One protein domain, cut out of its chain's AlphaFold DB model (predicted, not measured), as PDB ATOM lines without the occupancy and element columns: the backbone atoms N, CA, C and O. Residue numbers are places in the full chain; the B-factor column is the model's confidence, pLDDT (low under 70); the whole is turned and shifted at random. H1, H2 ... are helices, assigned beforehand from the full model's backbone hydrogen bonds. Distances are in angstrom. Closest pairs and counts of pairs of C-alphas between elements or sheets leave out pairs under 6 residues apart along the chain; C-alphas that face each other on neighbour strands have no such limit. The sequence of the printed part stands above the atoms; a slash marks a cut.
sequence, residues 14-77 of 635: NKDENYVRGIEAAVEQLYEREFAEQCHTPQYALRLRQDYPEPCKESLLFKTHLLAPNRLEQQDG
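This is residues 14 to 77 of the 635 residues of an uncharacterized protein of Macrostomum lignano (UniProt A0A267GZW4). One long helix, H1, sticks out with residues 14 to 31 from an open, strung-out string of shorter pieces: after H1 the backbone turns a corner into the shorter H2, then runs on through loops that hold the small H3 and, at the far end, the small H4. No helix touches another, and the parts form no shared core. The printed part has 64 residues, with four named helices in the order H1, H2, H3, H4 and no named strand; its class is all helix. It is extended, with a radius of gyration of the C-alphas of 17.5 A, and spans 61 by 24 by 14 A, only just a rod.

Find C-alpha 17 at (7.917, -22.175, 35.254); from there H1, residues 17 to 38, runs 31.3 A to C-alpha 38 at (3.415, 8.243, 41.314). Next look at residues 43 to 51 for H2, 12.6 A long. H3 is residues 60 to 63, and H4 is residues 71 to 75, ending at C-alpha 75 at (-16.471, 25.411, 27.040).

Start from H1: it is only just apart from H2, with their closest C-alphas 8.1 A apart, and a tight link of 4 residues joins them. Look next at Leu 48 and Leu 60, whose C-alphas, 7.2 A apart, are the closest of H2 and H3; these helices are close but not clearly touching. H3 and H4 are apart. H1 is also apart from H3 and H4, and H2 from H4. In H1, H2 and H4 every O i to N i+4 pair is within hydrogen-bond range; H3 is too short for such a pair.

The two C-alphas farthest apart are those of Asn 14 and Asp 76, 62.2 A. The printed part has no cut and no long link. Residues 37 to 44 and 53 to 58 also stand free. Mean pLDDT of the printed part is 79.4; it is under 70 at residues 39 to 41, 55 to 56, 69, 71, 73 and 75 to 77.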
ATOM      1  N   ASN A  14      17.260 -22.287  36.606       83.81
ATOM      2  CA  ASN A  14      16.893 -23.588  37.194       83.81
ATOM      3  C   ASN A  14      15.612 -23.547  38.042       83.81
ATOM      4  O   ASN A  14      15.416 -24.415  38.890       83.81
ATOM      5  N   LYS A  15      14.766 -22.524  37.890       86.75
ATOM      6  CA  LYS A  15      13.522 -22.431  38.666       86.75
ATOM      7  C   LYS A  15      12.328 -22.849  37.821       86.75
ATOM      8  O   LYS A  15      12.279 -22.556  36.631       86.75
ATOM      9  N   ASP A  16      11.371 -23.512  38.461       92.75
ATOM     10  CA  ASP A  16      10.159 -23.999  37.806       92.75
ATOM     11  C   ASP A  16       9.392 -22.860  37.118       92.75
ATOM     12  O   ASP A  16       9.345 -21.731  37.615       92.75
ATOM     13  N   GLU A  17       8.718 -23.158  36.005       89.31
ATOM     14  CA  GLU A  17       7.917 -22.175  35.254       89.31
ATOM     15  C   GLU A  17       6.884 -21.456  36.134       89.31
ATOM     16  O   GLU A  17       6.601 -20.276  35.933       89.31
ATOM     17  N   ASN A  18       6.346 -22.146  37.146       92.25
ATOM     18  CA  ASN A  18       5.410 -21.565  38.109       92.25
ATOM     19  C   ASN A  18       6.062 -20.465  38.956       92.25
ATOM     20  O   ASN A  18       5.422 -19.460  39.261       92.25
ATOM     21  N   TYR A  19       7.338 -20.629  39.305       89.88
ATOM     22  CA  TYR A  19       8.093 -19.626  40.047       89.88
ATOM     23  C   TYR A  19       8.382 -18.398  39.179       89.88
ATOM     24  O   TYR A  19       8.201 -17.269  39.632       89.88
ATOM     25  N   VAL A  20       8.774 -18.613  37.919       88.50
ATOM     26  CA  VAL A  20       8.996 -17.520  36.958       88.50
ATOM     27  C   VAL A  20       7.701 -16.734  36.743       88.50
ATOM     28  O   VAL A  20       7.699 -15.514  36.892       88.50
ATOM     29  N   ARG A  21       6.579 -17.429  36.518       91.69
ATOM     30  CA  ARG A  21       5.254 -16.811  36.353       91.69
ATOM     31  C   ARG A  21       4.806 -16.041  37.600       91.69
ATOM     32  O   ARG A  21       4.213 -14.975  37.480       91.69
ATOM     33  N   GLY A  22       5.113 -16.557  38.792       95.38
ATOM     34  CA  GLY A  22       4.839 -15.876  40.058       95.38
ATOM     35  C   GLY A  22       5.628 -14.574  40.216       95.38
ATOM     36  O   GLY A  22       5.068 -13.568  40.645       95.38
ATOM     37  N   ILE A  23       6.905 -14.563  39.816       90.75
ATOM     38  CA  ILE A  23       7.719 -13.340  39.814       90.75
ATOM     39  C   ILE A  23       7.193 -12.336  38.795       90.75
ATOM     40  O   ILE A  23       7.076 -11.161  39.129       90.75
ATOM     41  N   GLU A  24       6.873 -12.771  37.577       88.62
ATOM     42  CA  GLU A  24       6.336 -11.874  36.549       88.62
ATOM     43  C   GLU A  24       5.042 -11.199  37.019       88.62
ATOM     44  O   GLU A  24       4.934  -9.977  36.936       88.62
ATOM     45  N   ALA A  25       4.121 -11.962  37.618       93.25
ATOM     46  CA  ALA A  25       2.888 -11.421  38.187       93.25
ATOM     47  C   ALA A  25       3.151 -10.446  39.352       93.25
ATOM     48  O   ALA A  25       2.524  -9.391  39.432       93.25
ATOM     49  N   ALA A  26       4.097 -10.762  40.245       93.62
ATOM     50  CA  ALA A  26       4.450  -9.886  41.363       93.62
ATOM     51  C   ALA A  26       5.103  -8.573  40.893       93.62
ATOM     52  O   ALA A  26       4.815  -7.502  41.428       93.62
ATOM     53  N   VAL A  27       5.963  -8.641  39.874       90.50
ATOM     54  CA  VAL A  27       6.589  -7.465  39.258       90.50
ATOM     55  C   VAL A  27       5.538  -6.607  38.557       90.50
ATOM     56  O   VAL A  27       5.556  -5.387  38.712       90.50
ATOM     57  N   GLU A  28       4.600  -7.216  37.832       88.88
ATOM     58  CA  GLU A  28       3.502  -6.495  37.181       88.88
ATOM     59  C   GLU A  28       2.619  -5.764  38.205       88.88
ATOM     60  O   GLU A  28       2.365  -4.570  38.041       88.88
ATOM     61  N   GLN A  29       2.272  -6.410  39.324       89.88
ATOM     62  CA  GLN A  29       1.534  -5.766  40.419       89.88
ATOM     63  C   GLN A  29       2.297  -4.594  41.054       89.88
ATOM     64  O   GLN A  29       1.697  -3.561  41.362       89.88
ATOM     65  N   LEU A  30       3.614  -4.725  41.246       91.06
ATOM     66  CA  LEU A  30       4.441  -3.629  41.761       91.06
ATOM     67  C   LEU A  30       4.466  -2.445  40.795       91.06
ATOM     68  O   LEU A  30       4.313  -1.306  41.234       91.06
ATOM     69  N   TYR A  31       4.588  -2.703  39.491       85.62
ATOM     70  CA  TYR A  31       4.518  -1.655  38.475       85.62
ATOM     71  C   TYR A  31       3.157  -0.961  38.453       85.62
ATOM     72  O   TYR A  31       3.104   0.264  38.353       85.62
ATOM     73  N   GLU A  32       2.056  -1.707  38.555       83.12
ATOM     74  CA  GLU A  32       0.714  -1.120  38.613       83.12
ATOM     75  C   GLU A  32       0.526  -0.248  39.856       83.12
ATOM     76  O   GLU A  32      -0.007   0.862  39.756       83.12
ATOM     77  N   ARG A  33       1.014  -0.709  41.014       84.88
ATOM     78  CA  ARG A  33       0.955   0.043  42.269       84.88
ATOM     79  C   ARG A  33       1.805   1.310  42.220       84.88
ATOM     80  O   ARG A  33       1.302   2.384  42.538       84.88
ATOM     81  N   GLU A  34       3.057   1.213  41.782       83.62
ATOM     82  CA  GLU A  34       3.954   2.368  41.680       83.62
ATOM     83  C   GLU A  34       3.432   3.384  40.655       83.62
ATOM     84  O   GLU A  34       3.470   4.592  40.894       83.62
ATOM     85  N   PHE A  35       2.867   2.909  39.541       78.69
ATOM     86  CA  PHE A  35       2.229   3.777  38.558       78.69
ATOM     87  C   PHE A  35       1.008   4.504  39.139       78.69
ATOM     88  O   PHE A  35       0.842   5.696  38.884       78.69
ATOM     89  N   ALA A  36       0.178   3.822  39.934       76.12
ATOM     90  CA  ALA A  36      -0.975   4.428  40.601       76.12
ATOM     91  C   ALA A  36      -0.582   5.422  41.711       76.12
ATOM     92  O   ALA A  36      -1.295   6.402  41.930       76.12
ATOM     93  N   GLU A  37       0.535   5.188  42.404       79.44
ATOM     94  CA  GLU A  37       1.038   6.069  43.467       79.44
ATOM     95  C   GLU A  37       1.767   7.305  42.905       79.44
ATOM     96  O   GLU A  37       1.538   8.421  43.371       79.44
ATOM     97  N   GLN A  38       2.621   7.141  41.885       74.62
ATOM     98  CA  GLN A  38       3.415   8.243  41.314       74.62
ATOM     99  C   GLN A  38       2.635   9.101  40.330       74.62
ATOM    100  O   GLN A  38       2.826  10.319  40.258       74.62
ATOM    101  N   CYS A  39       1.786   8.475  39.527       63.62
ATOM    102  CA  CYS A  39       0.902   9.202  38.651       63.62
ATOM    103  C   CYS A  39      -0.432   9.239  39.380       63.62
ATOM    104  O   CYS A  39      -1.080   8.203  39.491       63.62
ATOM    105  N   HIS A  40      -0.880  10.421  39.824       69.38
ATOM    106  CA  HIS A  40      -2.267  10.680  40.249       69.38
ATOM    107  C   HIS A  40      -3.255  10.506  39.076       69.38
ATOM    108  O   HIS A  40      -4.138  11.327  38.830       69.38
ATOM    109  N   THR A  41      -3.056   9.459  38.283       68.69
ATOM    110  CA  THR A  41      -3.883   9.045  37.179       68.69
ATOM    111  C   THR A  41      -5.178   8.584  37.812       68.69
ATOM    112  O   THR A  41      -5.188   7.623  38.582       68.69
ATOM    113  N   PRO A  42      -6.281   9.281  37.545       73.31
ATOM    114  CA  PRO A  42      -7.545   8.941  38.165       73.31
ATOM    115  C   PRO A  42      -7.932   7.505  37.789       73.31
ATOM    116  O   PRO A  42      -7.746   7.098  36.642       73.31
ATOM    117  N   GLN A  43      -8.485   6.740  38.739       74.56
ATOM    118  CA  GLN A  43      -8.791   5.305  38.575       74.56
ATOM    119  C   GLN A  43      -9.583   4.977  37.297       74.56
ATOM    120  O   GLN A  43      -9.439   3.887  36.743       74.56
ATOM    121  N   TYR A  44     -10.393   5.914  36.793       76.06
ATOM    122  CA  TYR A  44     -11.112   5.727  35.533       76.06
ATOM    123  C   TYR A  44     -10.161   5.515  34.345       76.06
ATOM    124  O   TYR A  44     -10.476   4.731  33.460       76.06
ATOM    125  N   ALA A  45      -8.988   6.153  34.318       75.06
ATOM    126  CA  ALA A  45      -8.020   6.004  33.235       75.06
ATOM    127  C   ALA A  45      -7.411   4.591  33.195       75.06
ATOM    128  O   ALA A  45      -7.156   4.069  32.112       75.06
ATOM    129  N   LEU A  46      -7.233   3.960  34.362       79.06
ATOM    130  CA  LEU A  46      -6.771   2.574  34.464       79.06
ATOM    131  C   LEU A  46      -7.842   1.595  33.969       79.06
ATOM    132  O   LEU A  46      -7.533   0.727  33.157       79.06
ATOM    133  N   ARG A  47      -9.113   1.792  34.358       81.00
ATOM    134  CA  ARG A  47     -10.233   0.980  33.841       81.00
ATOM    135  C   ARG A  47     -10.377   1.101  32.328       81.00
ATOM    136  O   ARG A  47     -10.475   0.094  31.644       81.00
ATOM    137  N   LEU A  48     -10.263   2.313  31.784       80.56
ATOM    138  CA  LEU A  48     -10.323   2.521  30.335       80.56
ATOM    139  C   LEU A  48      -9.211   1.796  29.572       80.56
ATOM    140  O   LEU A  48      -9.409   1.431  28.418       80.56
ATOM    141  N   ARG A  49      -8.047   1.583  30.189       80.12
ATOM    142  CA  ARG A  49      -6.973   0.789  29.585       80.12
ATOM    143  C   ARG A  49      -7.298  -0.708  29.591       80.12
ATOM    144  O   ARG A  49      -6.952  -1.389  28.633       80.12
ATOM    145  N   GLN A  50      -7.961  -1.199  30.639       84.06
ATOM    146  CA  GLN A  50      -8.417  -2.590  30.729       84.06
ATOM    147  C   GLN A  50      -9.565  -2.873  29.750       84.06
ATOM    148  O   GLN A  50      -9.544  -3.891  29.065       84.06
ATOM    149  N   ASP A  51     -10.515  -1.942  29.624       85.00
ATOM    150  CA  ASP A  51     -11.679  -2.075  28.738       85.00
ATOM    151  C   ASP A  51     -11.307  -1.985  27.246       85.00
ATOM    152  O   ASP A  51     -12.026  -2.488  26.381       85.00
ATOM    153  N   TYR A  52     -10.175  -1.348  26.929       83.38
ATOM    154  CA  TYR A  52      -9.695  -1.141  25.563       83.38
ATOM    155  C   TYR A  52      -8.202  -1.496  25.443       83.38
ATOM    156  O   TYR A  52      -7.358  -0.604  25.304       83.38
ATOM    157  N   PRO A  53      -7.858  -2.798  25.461       77.19
ATOM    158  CA  PRO A  53      -6.469  -3.264  25.418       77.19
ATOM    159  C   PRO A  53      -5.803  -3.061  24.045       77.19
ATOM    160  O   PRO A  53      -4.578  -3.081  23.929       77.19
ATOM    161  N   GLU A  54      -6.599  -2.852  22.995       82.06
ATOM    162  CA  GLU A  54      -6.124  -2.635  21.629       82.06
ATOM    163  C   GLU A  54      -5.418  -1.269  21.491       82.06
ATOM    164  O   GLU A  54      -6.006  -0.239  21.853       82.06
ATOM    165  N   PRO A  55      -4.201  -1.207  20.910       65.69
ATOM    166  CA  PRO A  55      -3.482   0.039  20.662       65.69
ATOM    167  C   PRO A  55      -4.226   0.880  19.620       65.69
ATOM    168  O   PRO A  55      -3.999   0.816  18.410       65.69
ATOM    169  N   CYS A  56      -5.161   1.689  20.100       65.25
ATOM    170  CA  CYS A  56      -5.940   2.577  19.265       65.25
ATOM    171  C   CYS A  56      -5.077   3.767  18.837       65.25
ATOM    172  O   CYS A  56      -4.440   4.420  19.658       65.25
ATOM    173  N   LYS A  57      -5.102   4.093  17.540       75.44
ATOM    174  CA  LYS A  57      -4.430   5.285  16.982       75.44
ATOM    175  C   LYS A  57      -5.022   6.609  17.488       75.44
ATOM    176  O   LYS A  57      -4.444   7.666  17.272       75.44
ATOM    177  N   GLU A  58      -6.178   6.547  18.139       75.00
ATOM    178  CA  GLU A  58      -6.915   7.681  18.685       75.00
ATOM    179  C   GLU A  58      -6.885   7.619  20.214       75.00
ATOM    180  O   GLU A  58      -6.970   6.532  20.790       75.00
ATOM    181  N   SER A  59      -6.781   8.778  20.875       77.25
ATOM    182  CA  SER A  59      -6.766   8.836  22.341       77.25
ATOM    183  C   SER A  59      -8.051   8.237  22.921       77.25
ATOM    184  O   SER A  59      -9.161   8.610  22.532       77.25
ATOM    185  N   LEU A  60      -7.886   7.326  23.886       78.62
ATOM    186  CA  LEU A  60      -8.961   6.630  24.604       78.62
ATOM    187  C   LEU A  60     -10.008   7.589  25.175       78.62
ATOM    188  O   LEU A  60     -11.193   7.280  25.181       78.62
ATOM    189  N   LEU A  61      -9.575   8.783  25.575       77.94
ATOM    190  CA  LEU A  61     -10.438   9.817  26.133       77.94
ATOM    191  C   LEU A  61     -11.463  10.362  25.121       77.94
ATOM    192  O   LEU A  61     -12.525  10.826  25.531       77.94
ATOM    193  N   PHE A  62     -11.181  10.297  23.813       77.00
ATOM    194  CA  PHE A  62     -12.161  10.656  22.780       77.00
ATOM    195  C   PHE A  62     -13.182   9.542  22.552       77.00
ATOM    196  O   PHE A  62     -14.365   9.830  22.385       77.00
ATOM    197  N   LYS A  63     -12.746   8.277  22.588       77.44
ATOM    198  CA  LYS A  63     -13.641   7.118  22.423       77.44
ATOM    199  C   LYS A  63     -14.633   6.989  23.570       77.44
ATOM    200  O   LYS A  63     -15.764   6.574  23.364       77.44
ATOM    201  N   THR A  64     -14.210   7.381  24.764       76.75
ATOM    202  CA  THR A  64     -15.023   7.312  25.980       76.75
ATOM    203  C   THR A  64     -15.813   8.593  26.223       76.75
ATOM    204  O   THR A  64     -16.454   8.730  27.260       76.75
ATOM    205  N   HIS A  65     -15.775   9.536  25.272       77.50
ATOM    206  CA  HIS A  65     -16.432  10.842  25.344       77.50
ATOM    207  C   HIS A  65     -16.052  11.680  26.580       77.50
ATOM    208  O   HIS A  65     -16.742  12.643  26.909       77.50
ATOM    209  N   LEU A  66     -14.944  11.352  27.251       76.75
ATOM    210  CA  LEU A  66     -14.439  12.100  28.405       76.75
ATOM    211  C   LEU A  66     -13.679  13.366  27.989       76.75
ATOM    212  O   LEU A  66     -13.560  14.306  28.772       76.75
ATOM    213  N   LEU A  67     -13.196  13.420  26.747       75.81
ATOM    214  CA  LEU A  67     -12.707  14.635  26.104       75.81
ATOM    215  C   LEU A  67     -13.627  14.987  24.939       75.81
ATOM    216  O   LEU A  67     -13.739  14.230  23.974       75.81
ATOM    217  N   ALA A  68     -14.262  16.160  25.003       73.88
ATOM    218  CA  ALA A  68     -15.048  16.630  23.872       73.88
ATOM    219  C   ALA A  68     -14.118  16.881  22.665       73.88
ATOM    220  O   ALA A  68     -13.036  17.458  22.835       73.88
ATOM    221  N   PRO A  69     -14.523  16.474  21.450       69.69
ATOM    222  CA  PRO A  69     -13.702  16.553  20.239       69.69
ATOM    223  C   PRO A  69     -13.388  17.991  19.803       69.69
ATOM    224  O   PRO A  69     -12.484  18.214  18.999       69.69
ATOM    225  N   ASN A  70     -14.105  18.985  20.332       72.38
ATOM    226  CA  ASN A  70     -13.910  20.391  20.006       72.38
ATOM    227  C   ASN A  70     -13.823  21.253  21.277       72.38
ATOM    228  O   ASN A  70     -14.640  21.122  22.185       72.38
ATOM    229  N   ARG A  71     -12.877  22.207  21.312       69.94
ATOM    230  CA  ARG A  71     -12.746  23.201  22.397       69.94
ATOM    231  C   ARG A  71     -14.022  24.009  22.631       69.94
ATOM    232  O   ARG A  71     -14.285  24.383  23.769       69.94
ATOM    233  N   LEU A  72     -14.806  24.267  21.581       70.62
ATOM    234  CA  LEU A  72     -16.093  24.958  21.719       70.62
ATOM    235  C   LEU A  72     -17.077  24.140  22.572       70.62
ATOM    236  O   LEU A  72     -17.787  24.677  23.408       70.62
ATOM    237  N   GLU A  73     -17.064  22.819  22.401       69.69
ATOM    238  CA  GLU A  73     -17.948  21.892  23.107       69.69
ATOM    239  C   GLU A  73     -17.497  21.647  24.556       69.69
ATOM    240  O   GLU A  73     -18.335  21.440  25.434       69.69
ATOM    241  N   GLN A  74     -16.187  21.756  24.820       70.25
ATOM    242  CA  GLN A  74     -15.629  21.750  26.178       70.25
ATOM    243  C   GLN A  74     -16.042  22.989  26.983       70.25
ATOM    244  O   GLN A  74     -16.329  22.870  28.169       70.25
ATOM    245  N   GLN A  75     -16.075  24.172  26.358       69.69
ATOM    246  CA  GLN A  75     -16.471  25.411  27.040       69.69
ATOM    247  C   GLN A  75     -17.979  25.503  27.276       69.69
ATOM    248  O   GLN A  75     -18.404  26.006  28.313       69.69
ATOM    249  N   ASP A  76     -18.781  25.015  26.331       66.88
ATOM    250  CA  ASP A  76     -20.238  25.141  26.393       66.88
ATOM    251  C   ASP A  76     -20.932  23.995  27.147       66.88
ATOM    252  O   ASP A  76     -22.160  23.994  27.237       66.88
ATOM    253  N   GLY A  77     -20.174  23.041  27.707       54.69
ATOM    254  CA  GLY A  77     -20.709  22.010  28.597       54.69
ATOM    255  C   GLY A  77     -21.815  21.178  27.946       54.69
ATOM    256  O   GLY A  77     -22.957  21.210  28.390       54.69
TER     257      GLY A  77